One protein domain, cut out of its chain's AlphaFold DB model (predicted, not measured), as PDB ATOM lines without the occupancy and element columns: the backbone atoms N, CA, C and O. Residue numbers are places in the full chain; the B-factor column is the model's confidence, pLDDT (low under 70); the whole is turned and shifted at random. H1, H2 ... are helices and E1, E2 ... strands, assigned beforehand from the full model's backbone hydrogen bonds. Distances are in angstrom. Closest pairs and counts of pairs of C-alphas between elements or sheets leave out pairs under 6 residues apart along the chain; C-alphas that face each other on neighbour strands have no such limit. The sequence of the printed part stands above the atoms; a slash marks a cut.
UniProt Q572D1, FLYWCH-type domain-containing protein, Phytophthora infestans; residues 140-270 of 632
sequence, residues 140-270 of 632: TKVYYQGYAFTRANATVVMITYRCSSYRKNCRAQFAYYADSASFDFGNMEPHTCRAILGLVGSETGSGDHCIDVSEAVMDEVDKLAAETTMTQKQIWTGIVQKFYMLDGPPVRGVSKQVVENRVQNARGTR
ATOM      1  N   THR A 140      75.572  36.463 108.585       66.19
ATOM      2  CA  THR A 140      75.780  36.171 107.154       66.19
ATOM      3  C   THR A 140      74.625  36.667 106.259       66.19
ATOM      4  O   THR A 140      74.647  36.448 105.045       66.19
ATOM      5  N   LYS A 141      73.601  37.314 106.837       78.31
ATOM      6  CA  LYS A 141      72.357  37.717 106.160       78.31
ATOM      7  C   LYS A 141      72.021  39.191 106.372       78.31
ATOM      8  O   LYS A 141      72.243  39.724 107.454       78.31
ATOM      9  N   VAL A 142      71.437  39.781 105.335       87.06
ATOM     10  CA  VAL A 142      70.930  41.161 105.264       87.06
ATOM     11  C   VAL A 142      69.572  41.117 104.550       87.06
ATOM     12  O   VAL A 142      69.339  40.219 103.737       87.06
ATOM     13  N   TYR A 143      68.673  42.044 104.858       87.56
ATOM     14  CA  TYR A 143      67.345  42.171 104.264       87.56
ATOM     15  C   TYR A 143      67.236  43.501 103.512       87.56
ATOM     16  O   TYR A 143      67.727  44.519 103.990       87.56
ATOM     17  N   TYR A 144      66.612  43.491 102.335       85.94
ATOM     18  CA  TYR A 144      66.404  44.681 101.505       85.94
ATOM     19  C   TYR A 144      65.135  44.495 100.666       85.94
ATOM     20  O   TYR A 144      64.958  43.428 100.071       85.94
ATOM     21  N   GLN A 145      64.238  45.490 100.656       82.06
ATOM     22  CA  GLN A 145      62.991  45.504  99.870       82.06
ATOM     23  C   GLN A 145      62.169  44.190  99.944       82.06
ATOM     24  O   GLN A 145      61.642  43.688  98.954       82.06
ATOM     25  N   GLY A 146      62.078  43.582 101.131       80.19
ATOM     26  CA  GLY A 146      61.356  42.329 101.397       80.19
ATOM     27  C   GLY A 146      62.117  41.034 101.077       80.19
ATOM     28  O   GLY A 146      61.637  39.944 101.410       80.19
ATOM     29  N   TYR A 147      63.307  41.113 100.478       85.38
ATOM     30  CA  TYR A 147      64.138  39.961 100.127       85.38
ATOM     31  C   TYR A 147      65.280  39.747 101.127       85.38
ATOM     32  O   TYR A 147      65.909  40.682 101.613       85.38
ATOM     33  N   ALA A 148      65.584  38.478 101.412       88.06
ATOM     34  CA  ALA A 148      66.722  38.094 102.244       88.06
ATOM     35  C   ALA A 148      67.940  37.769 101.370       88.06
ATOM     36  O   ALA A 148      67.899  36.840 100.557       88.06
ATOM     37  N   PHE A 149      69.050  38.460 101.594       87.81
ATOM     38  CA  PHE A 149      70.335  38.232 100.943       87.81
ATOM     39  C   PHE A 149      71.313  37.496 101.870       87.81
ATOM     40  O   PHE A 149      71.172  37.476 103.092       87.81
ATOM     41  N   THR A 150      72.313  36.862 101.263       87.94
ATOM     42  CA  THR A 150      73.390  36.113 101.922       87.94
ATOM     43  C   THR A 150      74.740  36.559 101.384       87.94
ATOM     44  O   THR A 150      74.880  36.748 100.174       87.94
ATOM     45  N   ARG A 151      75.746  36.683 102.257       87.12
ATOM     46  CA  ARG A 151      77.125  36.986 101.847       87.12
ATOM     47  C   ARG A 151      77.627  35.926 100.857       87.12
ATOM     48  O   ARG A 151      77.627  34.733 101.163       87.12
ATOM     49  N   ALA A 152      78.016  36.362  99.663       85.31
ATOM     50  CA  ALA A 152      78.488  35.520  98.566       85.31
ATOM     51  C   ALA A 152      80.018  35.454  98.518       85.31
ATOM     52  O   ALA A 152      80.574  34.365  98.405       85.31
ATOM     53  N   ASN A 153      80.669  36.613  98.641       83.19
ATOM     54  CA  ASN A 153      82.118  36.786  98.702       83.19
ATOM     55  C   ASN A 153      82.449  37.972  99.631       83.19
ATOM     56  O   ASN A 153      81.583  38.810  99.890       83.19
ATOM     57  N   ALA A 154      83.675  38.038 100.146       83.31
ATOM     58  CA  ALA A 154      84.170  39.150 100.954       83.31
ATOM     59  C   ALA A 154      85.679  39.322 100.738       83.31
ATOM     60  O   ALA A 154      86.465  38.456 101.122       83.31
ATOM     61  N   THR A 155      86.071  40.440 100.133       84.38
ATOM     62  CA  THR A 155      87.470  40.853  99.968       84.38
ATOM     63  C   THR A 155      87.809  41.962 100.972       84.38
ATOM     64  O   THR A 155      87.015  42.269 101.863       84.38
ATOM     65  N   VAL A 156      88.999  42.561 100.862       75.94
ATOM     66  CA  VAL A 156      89.358  43.770 101.630       75.94
ATOM     67  C   VAL A 156      88.634  45.015 101.089       75.94
ATOM     68  O   VAL A 156      88.399  45.949 101.843       75.94
ATOM     69  N   VAL A 157      88.248  45.005  99.807       82.31
ATOM     70  CA  VAL A 157      87.636  46.144  99.099       82.31
ATOM     71  C   VAL A 157      86.108  46.104  99.163       82.31
ATOM     72  O   VAL A 157      85.471  47.137  99.338       82.31
ATOM     73  N   MET A 158      85.502  44.920  99.018       84.12
ATOM     74  CA  MET A 158      84.050  44.792  98.856       84.12
ATOM     75  C   MET A 158      83.476  43.497  99.442       84.12
ATOM     76  O   MET A 158      84.136  42.454  99.492       84.12
ATOM     77  N   ILE A 159      82.202  43.542  99.830       86.19
ATOM     78  CA  ILE A 159      81.416  42.385 100.270       86.19
ATOM     79  C   ILE A 159      80.213  42.227  99.339       86.19
ATOM     80  O   ILE A 159      79.326  43.076  99.311       86.19
ATOM     81  N   THR A 160      80.159  41.123  98.594       87.69
ATOM     82  CA  THR A 160      79.038  40.816  97.695       87.69
ATOM     83  C   THR A 160      77.937  40.086  98.456       87.69
ATOM     84  O   THR A 160      78.201  39.084  99.129       87.69
ATOM     85  N   TYR A 161      76.690  40.516  98.289       88.62
ATOM     86  CA  TYR A 161      75.499  39.869  98.835       88.62
ATOM     87  C   TYR A 161      74.614  39.370  97.691       88.62
ATOM     88  O   TYR A 161      74.243  40.142  96.819       88.62
ATOM     89  N   ARG A 162      74.242  38.084  97.698       89.19
ATOM     90  CA  ARG A 162      73.331  37.473  96.706       89.19
ATOM     91  C   ARG A 162      72.028  37.025  97.349       89.19
ATOM     92  O   ARG A 162      72.030  36.598  98.509       89.19
ATOM     93  N   CYS A 163      70.930  37.059  96.601       90.19
ATOM     94  CA  CYS A 163      69.625  36.593  97.058       90.19
ATOM     95  C   CYS A 163      69.710  35.177  97.663       90.19
ATOM     96  O   CYS A 163      70.304  34.268  97.079       90.19
ATOM     97  N   SER A 164      69.063  34.940  98.812       87.31
ATOM     98  CA  SER A 164      69.023  33.610  99.455       87.31
ATOM     99  C   SER A 164      68.426  32.527  98.542       87.31
ATOM    100  O   SER A 164      68.706  31.342  98.715       87.31
ATOM    101  N   SER A 165      67.630  32.930  97.547       85.75
ATOM    102  CA  SER A 165      67.033  32.066  96.528       85.75
ATOM    103  C   SER A 165      67.966  31.749  95.351       85.75
ATOM    104  O   SER A 165      67.486  31.215  94.354       85.75
ATOM    105  N   TYR A 166      69.275  32.037  95.417       85.31
ATOM    106  CA  TYR A 166      70.198  31.852  94.282       85.31
ATOM    107  C   TYR A 166      70.186  30.435  93.679       85.31
ATOM    108  O   TYR A 166      70.270  30.279  92.465       85.31
ATOM    109  N   ARG A 167      69.962  29.398  94.504       84.81
ATOM    110  CA  ARG A 167      69.799  27.994  94.061       84.81
ATOM    111  C   ARG A 167      68.518  27.718  93.247       84.81
ATOM    112  O   ARG A 167      68.314  26.593  92.814       84.81
ATOM    113  N   LYS A 168      67.652  28.719  93.069       84.00
ATOM    114  CA  LYS A 168      66.458  28.715  92.206       84.00
ATOM    115  C   LYS A 168      66.630  29.672  91.014       84.00
ATOM    116  O   LYS A 168      65.673  30.321  90.608       84.00
ATOM    117  N   ASN A 169      67.856  29.812  90.506       85.25
ATOM    118  CA  ASN A 169      68.223  30.701  89.396       85.25
ATOM    119  C   ASN A 169      67.877  32.187  89.634       85.25
ATOM    120  O   ASN A 169      67.548  32.919  88.701       85.25
ATOM    121  N   CYS A 170      67.969  32.648  90.887       88.50
ATOM    122  CA  CYS A 170      67.818  34.064  91.225       88.50
ATOM    123  C   CYS A 170      69.180  34.751  91.302       88.50
ATOM    124  O   CYS A 170      69.987  34.435  92.175       88.50
ATOM    125  N   ARG A 171      69.432  35.669  90.368       87.44
ATOM    126  CA  ARG A 171      70.733  36.324  90.178       87.44
ATOM    127  C   ARG A 171      70.901  37.631  90.953       87.44
ATOM    128  O   ARG A 171      72.035  38.045  91.158       87.44
ATOM    129  N   ALA A 172      69.799  38.217  91.427       88.44
ATOM    130  CA  ALA A 172      69.769  39.446  92.217       88.44
ATOM    131  C   ALA A 172      70.862  39.476  93.302       88.44
ATOM    132  O   ALA A 172      70.889  38.633  94.212       88.44
ATOM    133  N   GLN A 173      71.762  40.448  93.184       90.06
ATOM    134  CA  GLN A 173      72.919  40.645  94.047       90.06
ATOM    135  C   GLN A 173      73.289  42.130  94.112       90.06
ATOM    136  O   GLN A 173      73.026  42.864  93.170       90.06
ATOM    137  N   PHE A 174      73.922  42.551  95.201       88.56
ATOM    138  CA  PHE A 174      74.460  43.901  95.374       88.56
ATOM    139  C   PHE A 174      75.812  43.843  96.093       88.56
ATOM    140  O   PHE A 174      76.187  42.807  96.661       88.56
ATOM    141  N   ALA A 175      76.558  44.944  96.072       86.69
ATOM    142  CA  ALA A 175      77.852  45.056  96.740       86.69
ATOM    143  C   ALA A 175      77.806  46.076  97.882       86.69
ATOM    144  O   ALA A 175      77.073  47.054  97.827       86.69
ATOM    145  N   TYR A 176      78.609  45.842  98.915       84.94
ATOM    146  CA  TYR A 176      79.024  46.856  99.883       84.94
ATOM    147  C   TYR A 176      80.499  47.167  99.644       84.94
ATOM    148  O   TYR A 176      81.300  46.226  99.591       84.94
ATOM    149  N   TYR A 177      80.851  48.442  99.530       83.00
ATOM    150  CA  TYR A 177      82.210  48.921  99.290       83.00
ATOM    151  C   TYR A 177      82.812  49.504 100.576       83.00
ATOM    152  O   TYR A 177      82.149  50.207 101.337       83.00
ATOM    153  N   ALA A 178      84.057  49.132 100.883       78.44
ATOM    154  CA  ALA A 178      84.693  49.426 102.171       78.44
ATOM    155  C   ALA A 178      85.381  50.802 102.229       78.44
ATOM    156  O   ALA A 178      85.663  51.290 103.320       78.44
ATOM    157  N   ASP A 179      85.646  51.400 101.070       79.25
ATOM    158  CA  ASP A 179      86.252  52.714 100.855       79.25
ATOM    159  C   ASP A 179      85.206  53.837 100.811       79.25
ATOM    160  O   ASP A 179      85.375  54.851 101.484       79.25
ATOM    161  N   SER A 180      84.091  53.633 100.101       76.62
ATOM    162  CA  SER A 180      82.923  54.531 100.149       76.62
ATOM    163  C   SER A 180      82.036  54.325 101.383       76.62
ATOM    164  O   SER A 180      81.165  55.145 101.656       76.62
ATOM    165  N   ALA A 181      82.224  53.208 102.098       77.31
ATOM    166  CA  ALA A 181      81.362  52.719 103.176       77.31
ATOM    167  C   ALA A 181      79.869  52.570 102.793       77.31
ATOM    168  O   ALA A 181      79.009  52.584 103.674       77.31
ATOM    169  N   SER A 182      79.570  52.410 101.497       78.88
ATOM    170  CA  SER A 182      78.212  52.442 100.936       78.88
ATOM    171  C   SER A 182      77.832  51.178 100.150       78.88
ATOM    172  O   SER A 182      78.667  50.312  99.866       78.88
ATOM    173  N   PHE A 183      76.546  51.048  99.808       82.00
ATOM    174  CA  PHE A 183      76.018  49.949  98.994       82.00
ATOM    175  C   PHE A 183      75.831  50.348  97.521       82.00
ATOM    176  O   PHE A 183      75.171  51.341  97.223       82.00
ATOM    177  N   ASP A 184      76.343  49.526  96.599       82.75
ATOM    178  CA  ASP A 184      76.034  49.609  95.167       82.75
ATOM    179  C   ASP A 184      74.877  48.667  94.804       82.75
ATOM    180  O   ASP A 184      75.010  47.440  94.879       82.75
ATOM    181  N   PHE A 185      73.771  49.262  94.351       82.12
ATOM    182  CA  PHE A 185      72.604  48.572  93.794       82.12
ATOM    183  C   PHE A 185      72.504  48.680  92.265       82.12
ATOM    184  O   PHE A 185      71.627  48.046  91.680       82.12
ATOM    185  N   GLY A 186      73.374  49.450  91.599       73.44
ATOM    186  CA  GLY A 186      73.299  49.711  90.154       73.44
ATOM    187  C   GLY A 186      73.427  48.449  89.296       73.44
ATOM    188  O   GLY A 186      72.917  48.396  88.181       73.44
ATOM    189  N   ASN A 187      74.041  47.402  89.853       74.88
ATOM    190  CA  ASN A 187      74.219  46.089  89.231       74.88
ATOM    191  C   ASN A 187      73.198  45.024  89.705       74.88
ATOM    192  O   ASN A 187      73.390  43.829  89.454       74.88
ATOM    193  N   MET A 188      72.126  45.407  90.413       83.75
ATOM    194  CA  MET A 188      71.174  44.451  90.991       83.75
ATOM    195  C   MET A 188      70.147  43.939  89.967       83.75
ATOM    196  O   MET A 188      69.113  44.562  89.729       83.75
ATOM    197  N   GLU A 189      70.393  42.746  89.409       82.81
ATOM    198  CA  GLU A 189      69.415  42.039  88.565       82.81
ATOM    199  C   GLU A 189      68.042  41.866  89.268       82.81
ATOM    200  O   GLU A 189      68.006  41.541  90.460       82.81
ATOM    201  N   PRO A 190      66.902  41.983  88.553       82.56
ATOM    202  CA  PRO A 190      65.569  41.778  89.124       82.56
ATOM    203  C   PRO A 190      65.343  40.405  89.785       82.56
ATOM    204  O   PRO A 190      65.825  39.358  89.338       82.56
ATOM    205  N   HIS A 191      64.529  40.379  90.845       85.75
ATOM    206  CA  HIS A 191      64.234  39.162  91.605       85.75
ATOM    207  C   HIS A 191      63.302  38.181  90.870       85.75
ATOM    208  O   HIS A 191      62.085  38.193  91.032       85.75
ATOM    209  N   THR A 192      63.886  37.209  90.168       86.12
ATOM    210  CA  THR A 192      63.148  36.089  89.547       86.12
ATOM    211  C   THR A 192      62.498  35.113  90.542       86.12
ATOM    212  O   THR A 192      61.666  34.298  90.150       86.12
ATOM    213  N   CYS A 193      62.855  35.142  91.835       81.50
ATOM    214  CA  CYS A 193      62.420  34.113  92.789       81.50
ATOM    215  C   CYS A 193      61.000  34.281  93.350       81.50
ATOM    216  O   CYS A 193      60.475  33.325  93.926       81.50
ATOM    217  N   ARG A 194      60.429  35.492  93.286       73.31
ATOM    218  CA  ARG A 194      59.101  35.843  93.817       73.31
ATOM    219  C   ARG A 194      58.739  37.267  93.384       73.31
ATOM    220  O   ARG A 194      59.574  38.144  93.540       73.31
ATOM    221  N   ALA A 195      57.497  37.511  92.968       62.78
ATOM    222  CA  ALA A 195      56.955  38.870  92.875       62.78
ATOM    223  C   ALA A 195      56.499  39.374  94.260       62.78
ATOM    224  O   ALA A 195      55.813  38.648  94.990       62.78
ATOM    225  N   ILE A 196      56.863  40.606  94.622       62.47
ATOM    226  CA  ILE A 196      56.389  41.292  95.835       62.47
ATOM    227  C   ILE A 196      55.294  42.299  95.464       62.47
ATOM    228  O   ILE A 196      55.393  43.005  94.465       62.47
ATOM    229  N   LEU A 197      54.241  42.345  96.283       54.19
ATOM    230  CA  LEU A 197      53.103  43.253  96.132       54.19
ATOM    231  C   LEU A 197      53.368  44.558  96.899       54.19
ATOM    232  O   LEU A 197      52.835  44.752  97.988       54.19
ATOM    233  N   GLY A 198      54.204  45.420  96.315       59.66
ATOM    234  CA  GLY A 198      54.505  46.764  96.823       59.66
ATOM    235  C   GLY A 198      55.474  46.827  98.014       59.66
ATOM    236  O   GLY A 198      55.659  45.860  98.756       59.66
ATOM    237  N   LEU A 199      56.087  48.000  98.180       68.69
ATOM    238  CA  LEU A 199      56.783  48.418  99.401       68.69
ATOM    239  C   LEU A 199      55.804  49.210 100.279       68.69
ATOM    240  O   LEU A 199      54.850  49.798  99.771       68.69
ATOM    241  N   VAL A 200      55.994  49.167 101.598       58.91
ATOM    242  CA  VAL A 200      54.971  49.606 102.575       58.91
ATOM    243  C   VAL A 200      55.147  51.074 103.005       58.91
ATOM    244  O   VAL A 200      54.230  51.674 103.558       58.91
ATOM    245  N   GLY A 201      56.302  51.669 102.714       60.56
ATOM    246  CA  GLY A 201      56.657  53.056 103.009       60.56
ATOM    247  C   GLY A 201      58.133  53.307 102.694       60.56
ATOM    248  O   GLY A 201      58.825  52.381 102.273       60.56
ATOM    249  N   SER A 202      58.613  54.531 102.917       56.41
ATOM    250  CA  SER A 202      60.026  54.907 102.774       56.41
ATOM    251  C   SER A 202      60.559  55.481 104.090       56.41
ATOM    252  O   SER A 202      59.849  56.239 104.752       56.41
ATOM    253  N   GLU A 203      61.785  55.116 104.473       54.84
ATOM    254  CA  GLU A 203      62.490  55.702 105.619       54.84
ATOM    255  C   GLU A 203      63.500  56.760 105.168       54.84
ATOM    256  O   GLU A 203      64.322  56.532 104.281       54.84
ATOM    257  N   THR A 204      63.489  57.918 105.828       47.53
ATOM    258  CA  THR A 204      64.354  59.068 105.519       47.53
ATOM    259  C   THR A 204      65.760  58.932 106.124       47.53
ATOM    260  O   THR A 204      66.230  59.831 106.822       47.53
ATOM    261  N   GLY A 205      66.424  57.797 105.899       51.75
ATOM    262  CA  GLY A 205      67.844  57.591 106.210       51.75
ATOM    263  C   GLY A 205      68.716  57.766 104.963       51.75
ATOM    264  O   GLY A 205      68.284  57.415 103.865       51.75
ATOM    265  N   SER A 206      69.947  58.278 105.099       48.53
ATOM    266  CA  SER A 206      70.888  58.248 103.967       48.53
ATOM    267  C   SER A 206      71.264  56.794 103.660       48.53
ATOM    268  O   SER A 206      71.539  56.005 104.568       48.53
ATOM    269  N   GLY A 207      71.224  56.417 102.379       54.06
ATOM    270  CA  GLY A 207      71.279  55.017 101.932       54.06
ATOM    271  C   GLY A 207      72.619  54.298 102.134       54.06
ATOM    272  O   GLY A 207      72.762  53.150 101.720       54.06
ATOM    273  N   ASP A 208      73.602  54.961 102.744       58.19
ATOM    274  CA  ASP A 208      74.989  54.505 102.816       58.19
ATOM    275  C   ASP A 208      75.166  53.296 103.746       58.19
ATOM    276  O   ASP A 208      75.848  52.332 103.403       58.19
ATOM    277  N   HIS A 209      74.544  53.315 104.930       68.00
ATOM    278  CA  HIS A 209      74.941  52.446 106.041       68.00
ATOM    279  C   HIS A 209      73.885  51.406 106.446       68.00
ATOM    280  O   HIS A 209      72.679  51.613 106.376       68.00
ATOM    281  N   CYS A 210      74.364  50.243 106.891       76.31
ATOM    282  CA  CYS A 210      73.542  49.072 107.198       76.31
ATOM    283  C   CYS A 210      72.953  49.148 108.617       76.31
ATOM    284  O   CYS A 210      73.692  48.980 109.590       76.31
ATOM    285  N   ILE A 211      71.640  49.356 108.744       82.12
ATOM    286  CA  ILE A 211      70.953  49.474 110.043       82.12
ATOM    287  C   ILE A 211      70.765  48.084 110.672       82.12
ATOM    288  O   ILE A 211      70.304  47.160 110.005       82.12
ATOM    289  N   ASP A 212      71.085  47.907 111.957       83.81
ATOM    290  CA  ASP A 212      70.778  46.668 112.688       83.81
ATOM    291  C   ASP A 212      69.490  46.818 113.506       83.81
ATOM    292  O   ASP A 212      69.489  47.358 114.609       83.81
ATOM    293  N   VAL A 213      68.383  46.308 112.965       85.94
ATOM    294  CA  VAL A 213      67.065  46.323 113.615       85.94
ATOM    295  C   VAL A 213      66.847  45.114 114.536       85.94
ATOM    296  O   VAL A 213      65.737  44.900 115.012       85.94
ATOM    297  N   SER A 214      67.869  44.288 114.799       86.50
ATOM    298  CA  SER A 214      67.700  43.031 115.551       86.50
ATOM    299  C   SER A 214      67.144  43.213 116.965       86.50
ATOM    300  O   SER A 214      66.419  42.336 117.428       86.50
ATOM    301  N   GLU A 215      67.478  44.310 117.644       85.44
ATOM    302  CA  GLU A 215      66.967  44.633 118.984       85.44
ATOM    303  C   GLU A 215      65.513  45.123 118.903       85.44
ATOM    304  O   GLU A 215      64.618  44.462 119.425       85.44
ATOM    305  N   ALA A 216      65.248  46.157 118.095       87.31
ATOM    306  CA  ALA A 216      63.904  46.696 117.862       87.31
ATOM    307  C   ALA A 216      62.889  45.650 117.347       87.31
ATOM    308  O   ALA A 216      61.713  45.687 117.713       87.31
ATOM    309  N   VAL A 217      63.326  44.683 116.530       89.00
ATOM    310  CA  VAL A 217      62.487  43.548 116.110       89.00
ATOM    311  C   VAL A 217      62.167  42.628 117.289       89.00
ATOM    312  O   VAL A 217      61.045  42.133 117.372       89.00
ATOM    313  N   MET A 218      63.116  42.365 118.191       87.31
ATOM    314  CA  MET A 218      62.888  41.495 119.350       87.31
ATOM    315  C   MET A 218      61.982  42.167 120.389       87.31
ATOM    316  O   MET A 218      61.090  41.499 120.913       87.31
ATOM    317  N   ASP A 219      62.122  43.478 120.598       86.50
ATOM    318  CA  ASP A 219      61.228  44.272 121.448       86.50
ATOM    319  C   ASP A 219      59.800  44.322 120.887       86.50
ATOM    320  O   ASP A 219      58.837  44.059 121.611       86.50
ATOM    321  N   GLU A 220      59.635  44.575 119.582       88.62
ATOM    322  CA  GLU A 220      58.319  44.523 118.934       88.62
ATOM    323  C   GLU A 220      57.720  43.107 119.003       88.62
ATOM    324  O   GLU A 220      56.519  42.950 119.219       88.62
ATOM    325  N   VAL A 221      58.535  42.055 118.863       88.00
ATOM    326  CA  VAL A 221      58.085  40.661 119.005       88.00
ATOM    327  C   VAL A 221      57.608  40.366 120.423       88.00
ATOM    328  O   VAL A 221      56.548  39.758 120.578       88.00
ATOM    329  N   ASP A 222      58.337  40.801 121.449       82.88
ATOM    330  CA  ASP A 222      57.945  40.602 122.843       82.88
ATOM    331  C   ASP A 222      56.706  41.427 123.202       82.88
ATOM    332  O   ASP A 222      55.797  40.903 123.852       82.88
ATOM    333  N   LYS A 223      56.610  42.665 122.704       82.19
ATOM    334  CA  LYS A 223      55.416  43.512 122.802       82.19
ATOM    335  C   LYS A 223      54.203  42.839 122.155       82.19
ATOM    336  O   LYS A 223      53.197  42.600 122.823       82.19
ATOM    337  N   LEU A 224      54.305  42.436 120.887       81.56
ATOM    338  CA  LEU A 224      53.225  41.758 120.165       81.56
ATOM    339  C   LEU A 224      52.861  40.407 120.800       81.56
ATOM    340  O   LEU A 224      51.685  40.036 120.811       81.56
ATOM    341  N   ALA A 225      53.824  39.673 121.367       78.50
ATOM    342  CA  ALA A 225      53.570  38.437 122.105       78.50
ATOM    343  C   ALA A 225      52.910  38.675 123.478       78.50
ATOM    344  O   ALA A 225      52.182  37.793 123.951       78.50
ATOM    345  N   ALA A 226      53.147  39.836 124.099       67.94
ATOM    346  CA  ALA A 226      52.600  40.244 125.391       67.94
ATOM    347  C   ALA A 226      51.185  40.833 125.301       67.94
ATOM    348  O   ALA A 226      50.347  40.494 126.143       67.94
ATOM    349  N   GLU A 227      50.947  41.704 124.321       72.06
ATOM    350  CA  GLU A 227      49.726  42.501 124.152       72.06
ATOM    351  C   GLU A 227      48.700  41.808 123.245       72.06
ATOM    352  O   GLU A 227      47.497  41.871 123.503       72.06
ATOM    353  N   THR A 228      49.151  41.104 122.197       69.19
ATOM    354  CA  THR A 228      48.254  40.509 121.193       69.19
ATOM    355  C   THR A 228      48.096  39.000 121.355       69.19
ATOM    356  O   THR A 228      48.991  38.273 121.799       69.19
ATOM    357  N   THR A 229      46.958  38.486 120.882       64.25
ATOM    358  CA  THR A 229      46.700  37.037 120.814       64.25
ATOM    359  C   THR A 229      46.975  36.432 119.427       64.25
ATOM    360  O   THR A 229      46.485  35.340 119.125       64.25
ATOM    361  N   MET A 230      47.759  37.132 118.592       73.44
ATOM    362  CA  MET A 230      48.136  36.730 117.231       73.44
ATOM    363  C   MET A 230      48.990  35.452 117.222       73.44
ATOM    364  O   MET A 230      49.755  35.179 118.156       73.44
ATOM    365  N   THR A 231      48.878  34.658 116.154       77.50
ATOM    366  CA  THR A 231      49.738  33.482 115.931       77.50
ATOM    367  C   THR A 231      51.183  33.892 115.632       77.50
ATOM    368  O   THR A 231      51.427  34.989 115.133       77.50
ATOM    369  N   GLN A 232      52.142  32.988 115.868       81.69
ATOM    370  CA  GLN A 232      53.557  33.190 115.514       81.69
ATOM    371  C   GLN A 232      53.723  33.650 114.048       81.69
ATOM    372  O   GLN A 232      54.426  34.619 113.773       81.69
ATOM    373  N   LYS A 233      52.984  33.021 113.118       82.88
ATOM    374  CA  LYS A 233      52.957  33.373 111.688       82.88
ATOM    375  C   LYS A 233      52.448  34.797 111.432       82.88
ATOM    376  O   LYS A 233      53.009  35.482 110.586       82.88
ATOM    377  N   GLN A 234      51.403  35.243 112.134       84.06
ATOM    378  CA  GLN A 234      50.866  36.603 111.990       84.06
ATOM    379  C   GLN A 234      51.819  37.660 112.562       84.06
ATOM    380  O   GLN A 234      52.009  38.689 111.923       84.06
ATOM    381  N   ILE A 235      52.445  37.392 113.715       86.38
ATOM    382  CA  ILE A 235      53.474  38.272 114.290       86.38
ATOM    383  C   ILE A 235      54.655  38.381 113.317       86.38
ATOM    384  O   ILE A 235      55.053  39.487 112.971       86.38
ATOM    385  N   TRP A 236      55.144  37.257 112.777       91.12
ATOM    386  CA  TRP A 236      56.192  37.265 111.753       91.12
ATOM    387  C   TRP A 236      55.812  38.077 110.502       91.12
ATOM    388  O   TRP A 236      56.634  38.853 110.027       91.12
ATOM    389  N   THR A 237      54.584  37.957 109.981       86.44
ATOM    390  CA  THR A 237      54.135  38.788 108.847       86.44
ATOM    391  C   THR A 237      54.163  40.281 109.190       86.44
ATOM    392  O   THR A 237      54.675  41.060 108.392       86.44
ATOM    393  N   GLY A 238      53.685  40.672 110.377       85.44
ATOM    394  CA  GLY A 238      53.727  42.064 110.835       85.44
ATOM    395  C   GLY A 238      55.155  42.602 110.967       85.44
ATOM    396  O   GLY A 238      55.443  43.689 110.481       85.44
ATOM    397  N   ILE A 239      56.076  41.808 111.525       89.69
ATOM    398  CA  ILE A 239      57.509  42.140 111.598       89.69
ATOM    399  C   ILE A 239      58.123  42.311 110.202       89.69
ATOM    400  O   ILE A 239      58.848  43.274 109.972       89.69
ATOM    401  N   VAL A 240      57.809  41.425 109.251       86.56
ATOM    402  CA  VAL A 240      58.284  41.549 107.861       86.56
ATOM    403  C   VAL A 240      57.784  42.842 107.220       86.56
ATOM    404  O   VAL A 240      58.571  43.536 106.583       86.56
ATOM    405  N   GLN A 241      56.510  43.195 107.413       84.62
ATOM    406  CA  GLN A 241      55.945  44.440 106.886       84.62
ATOM    407  C   GLN A 241      56.553  45.684 107.553       84.62
ATOM    408  O   GLN A 241      56.876  46.633 106.848       84.62
ATOM    409  N   LYS A 242      56.744  45.661 108.881       86.75
ATOM    410  CA  LYS A 242      57.240  46.799 109.672       86.75
ATOM    411  C   LYS A 242      58.738  47.066 109.512       86.75
ATOM    412  O   LYS A 242      59.125  48.220 109.555       86.75
ATOM    413  N   PHE A 243      59.569  46.032 109.363       86.06
ATOM    414  CA  PHE A 243      61.034  46.174 109.415       86.06
ATOM    415  C   PHE A 243      61.775  45.719 108.155       86.06
ATOM    416  O   PHE A 243      62.940  46.064 107.993       86.06
ATOM    417  N   TYR A 244      61.158  44.917 107.278       86.81
ATOM    418  CA  TYR A 244      61.855  44.327 106.124       86.81
ATOM    419  C   TYR A 244      61.253  44.703 104.760       86.81
ATOM    420  O   TYR A 244      61.877  44.393 103.750       86.81
ATOM    421  N   MET A 245      60.076  45.344 104.701       82.81
ATOM    422  CA  MET A 245      59.394  45.775 103.460       82.81
ATOM    423  C   MET A 245      59.291  47.306 103.303       82.81
ATOM    424  O   MET A 245      58.470  47.796 102.522       82.81
ATOM    425  N   LEU A 246      60.108  48.049 104.047       77.62
ATOM    426  CA  LEU A 246      60.310  49.483 103.847       77.62
ATOM    427  C   LEU A 246      61.323  49.718 102.717       77.62
ATOM    428  O   LEU A 246      62.157  48.854 102.431       77.62
ATOM    429  N   ASP A 247      61.222  50.878 102.077       74.00
ATOM    430  CA  ASP A 247      62.188  51.376 101.103       74.00
ATOM    431  C   ASP A 247      63.214  52.275 101.809       74.00
ATOM    432  O   ASP A 247      62.849  53.254 102.465       74.00
ATOM    433  N   GLY A 248      64.490  51.907 101.734       77.06
ATOM    434  CA  GLY A 248      65.549  52.453 102.584       77.06
ATOM    435  C   GLY A 248      66.798  51.562 102.582       77.06
ATOM    436  O   GLY A 248      66.865  50.604 101.807       77.06
ATOM    437  N   PRO A 249      67.809  51.852 103.422       79.88
ATOM    438  CA  PRO A 249      69.068  51.107 103.434       79.88
ATOM    439  C   PRO A 249      68.897  49.623 103.835       79.88
ATOM    440  O   PRO A 249      67.958  49.270 104.552       79.88
ATOM    441  N   PRO A 250      69.815  48.719 103.434       85.00
ATOM    442  CA  PRO A 250      69.732  47.301 103.780       85.00
ATOM    443  C   PRO A 250      69.866  47.068 105.287       85.00
ATOM    444  O   PRO A 250      70.821  47.535 105.912       85.00
ATOM    445  N   VAL A 251      68.968  46.268 105.863       86.94
ATOM    446  CA  VAL A 251      68.898  46.051 107.315       86.94
ATOM    447  C   VAL A 251      69.403  44.673 107.747       86.94
ATOM    448  O   VAL A 251      69.183  43.651 107.089       86.94
ATOM    449  N   ARG A 252      70.064  44.609 108.903       86.38
ATOM    450  CA  ARG A 252      70.347  43.365 109.636       86.38
ATOM    451  C   ARG A 252      69.227  43.120 110.634       86.38
ATOM    452  O   ARG A 252      68.744  44.048 111.266       86.38
ATOM    453  N   GLY A 253      68.817  41.867 110.775       84.81
ATOM    454  CA  GLY A 253      67.691  41.510 111.626       84.81
ATOM    455  C   GLY A 253      67.617  40.016 111.915       84.81
ATOM    456  O   GLY A 253      68.358  39.200 111.352       84.81
ATOM    457  N   VAL A 254      66.699  39.647 112.805       85.19
ATOM    458  CA  VAL A 254      66.504  38.264 113.247       85.19
ATOM    459  C   VAL A 254      65.697  37.427 112.250       85.19
ATOM    460  O   VAL A 254      64.751  37.885 111.603       85.19
ATOM    461  N   SER A 255      66.065  36.148 112.141       84.31
ATOM    462  CA  SER A 255      65.396  35.205 111.242       84.31
ATOM    463  C   SER A 255      64.016  34.772 111.750       84.31
ATOM    464  O   SER A 255      63.771  34.751 112.957       84.31
ATOM    465  N   LYS A 256      63.156  34.302 110.835       85.44
ATOM    466  CA  LYS A 256      61.830  33.736 111.142       85.44
ATOM    467  C   LYS A 256      61.847  32.754 112.318       85.44
ATOM    468  O   LYS A 256      61.037  32.889 113.223       85.44
ATOM    469  N   GLN A 257      62.797  31.817 112.337       82.44
ATOM    470  CA  GLN A 257      62.895  30.816 113.404       82.44
ATOM    471  C   GLN A 257      63.187  31.449 114.772       82.44
ATOM    472  O   GLN A 257      62.657  30.993 115.779       82.44
ATOM    473  N   VAL A 258      63.997  32.512 114.817       85.69
ATOM    474  CA  VAL A 258      64.290  33.244 116.061       85.69
ATOM    475  C   VAL A 258      63.040  33.971 116.552       85.69
ATOM    476  O   VAL A 258      62.730  33.877 117.733       85.69
ATOM    477  N   VAL A 259      62.276  34.607 115.656       86.94
ATOM    478  CA  VAL A 259      61.000  35.259 116.001       86.94
ATOM    479  C   VAL A 259      59.962  34.248 116.493       86.94
ATOM    480  O   VAL A 259      59.367  34.448 117.546       86.94
ATOM    481  N   GLU A 260      59.757  33.136 115.785       84.25
ATOM    482  CA  GLU A 260      58.776  32.114 116.179       84.25
ATOM    483  C   GLU A 260      59.150  31.455 117.517       84.25
ATOM    484  O   GLU A 260      58.291  31.314 118.392       84.25
ATOM    485  N   ASN A 261      60.438  31.160 117.732       81.44
ATOM    486  CA  ASN A 261      60.947  30.672 119.015       81.44
ATOM    487  C   ASN A 261      60.832  31.737 120.127       81.44
ATOM    488  O   ASN A 261      60.478  31.394 121.252       81.44
ATOM    489  N   ARG A 262      61.081  33.027 119.844       82.94
ATOM    490  CA  ARG A 262      60.937  34.113 120.834       82.94
ATOM    491  C   ARG A 262      59.479  34.307 121.235       82.94
ATOM    492  O   ARG A 262      59.215  34.355 122.428       82.94
ATOM    493  N   VAL A 263      58.528  34.289 120.295       82.56
ATOM    494  CA  VAL A 263      57.082  34.301 120.604       82.56
ATOM    495  C   VAL A 263      56.685  33.094 121.460       82.56
ATOM    496  O   VAL A 263      55.867  33.238 122.370       82.56
ATOM    497  N   GLN A 264      57.245  31.909 121.195       75.25
ATOM    498  CA  GLN A 264      56.984  30.719 122.007       75.25
ATOM    499  C   GLN A 264      57.528  30.880 123.434       75.25
ATOM    500  O   GLN A 264      56.800  30.638 124.397       75.25
ATOM    501  N   ASN A 265      58.765  31.358 123.583       73.19
ATOM    502  CA  ASN A 265      59.409  31.550 124.882       73.19
ATOM    503  C   ASN A 265      58.764  32.702 125.677       73.19
ATOM    504  O   ASN A 265      58.402  32.516 126.831       73.19
ATOM    505  N   ALA A 266      58.481  33.851 125.060       70.88
ATOM    506  CA  ALA A 266      57.791  34.984 125.693       70.88
ATOM    507  C   ALA A 266      56.371  34.641 126.199       70.88
ATOM    508  O   ALA A 266      55.818  35.352 127.047       70.88
ATOM    509  N   ARG A 267      55.784  33.543 125.695       65.50
ATOM    510  CA  ARG A 267      54.503  32.970 126.140       65.50
ATOM    511  C   ARG A 267      54.654  31.780 127.099       65.50
ATOM    512  O   ARG A 267      53.725  31.527 127.857       65.50
ATOM    513  N   GLY A 268      55.792  31.080 127.098       50.94
ATOM    514  CA  GLY A 268      56.077  29.942 127.984       50.94
ATOM    515  C   GLY A 268      56.833  30.291 129.274       50.94
ATOM    516  O   GLY A 268      56.611  29.653 130.294       50.94
ATOM    517  N   THR A 269      57.699  31.308 129.252       44.72
ATOM    518  CA  THR A 269      58.657  31.630 130.332       44.72
ATOM    519  C   THR A 269      58.175  32.754 131.264       44.72
ATOM    520  O   THR A 269      58.919  33.214 132.125       44.72
ATOM    521  N   ARG A 270      56.922  33.219 131.141       47.56
ATOM    522  CA  ARG A 270      56.332  34.132 132.138       47.56
ATOM    523  C   ARG A 270      56.021  33.363 133.423       47.56
ATOM    524  O   ARG A 270      55.398  32.302 133.364       47.56
TER     525      ARG A 270
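What this domain is: This is residues 140 to 270 of the 632 residues of the protein "FLYWCH-type domain-containing protein" of Phytophthora infestans (UniProt Q572D1). The domain has two lobes end to end: a curled sheet of four strands, E1 to E4, like part of a barrel, and three crossed helices, H1, H2 and H3, whose centres make a triangle. H2 reaches the sheet with its residues 240 to 244, and a long stretch without a named element, residues 178 to 213, runs between the lobes. The printed part has 131 residues, with the order E1 E2 E3 E4 H1 H2 H3; the sheet, E1 - E2 - E3 - E4, is antiparallel throughout. The class is mixed, helices and strands, with 63 residues, under half, in named elements. The whole is compact, with a radius of gyration of the C-alphas of 15.9 A, and elongated, spanning 47 by 30 by 26 A.

Where its parts are: Find C-alpha 141 at (72.357, 37.717, 106.160), where E1, residues 141 to 144, begins. Next come E2, residues 147 to 154, 20.1 A long, E3, residues 158 to 163, 16.7 A, and E4, residues 173 to 177, 13.5 A. Look for H1 at C-alpha 214, (67.700, 43.031, 115.551); it holds residues 214 to 227 and is 19.9 A long. H2 is residues 232 to 244, 16.8 A, and H3 is residues 256 to 268, 18.2 A, ending at (56.077, 29.942, 127.984).

How they stand to each other: The strands form a meander, each the antiparallel neighbour of the one before, in a strongly twisted sheet with edge strands E1 and E4. Look for N 149 and O 142 at 2.8 A in the hairpin E1 and E2, N 152 and O 160 at 2.8 A in E2 and E3, and N 159 and O 176 at 2.8 A in E3 and E4. H2 only grazes the sheet; the C-alphas of Tyr 143 and Tyr 244, the closest of E1 and H2, are 6.2 A apart. H1 and H2, a helical hairpin, touch at a steep tilt of 40 degrees, opposite ways, closest at C-alphas Leu 224 and Ile 235, 6.8 A. H1 and H3 touch at a steep tilt of 41 degrees, the same way, closest at C-alphas Ala 225 and Val 263, 5.6 A. H2 touches H3 with residues 232 to 236 alone, closest at C-alphas Gln 232 and Glu 260, 5.4 A. H1 and H3 are not on the sheet. In H1, H2 and H3 every O i to N i+4 pair is within hydrogen-bond range.

The domain as a whole: The C-alphas farthest apart, Asn 187 and Arg 270, are 48.0 A apart. The printed part has no cut. The links E4 to H1, 36 residues, and H2 to H3, 11 residues, are long; in them residues 211 to 212 pair with 251 to 252, parallel. Mean pLDDT of the printed part is 79.1; 23 residues are under 70, among them 195 to 209 and 267 to 270.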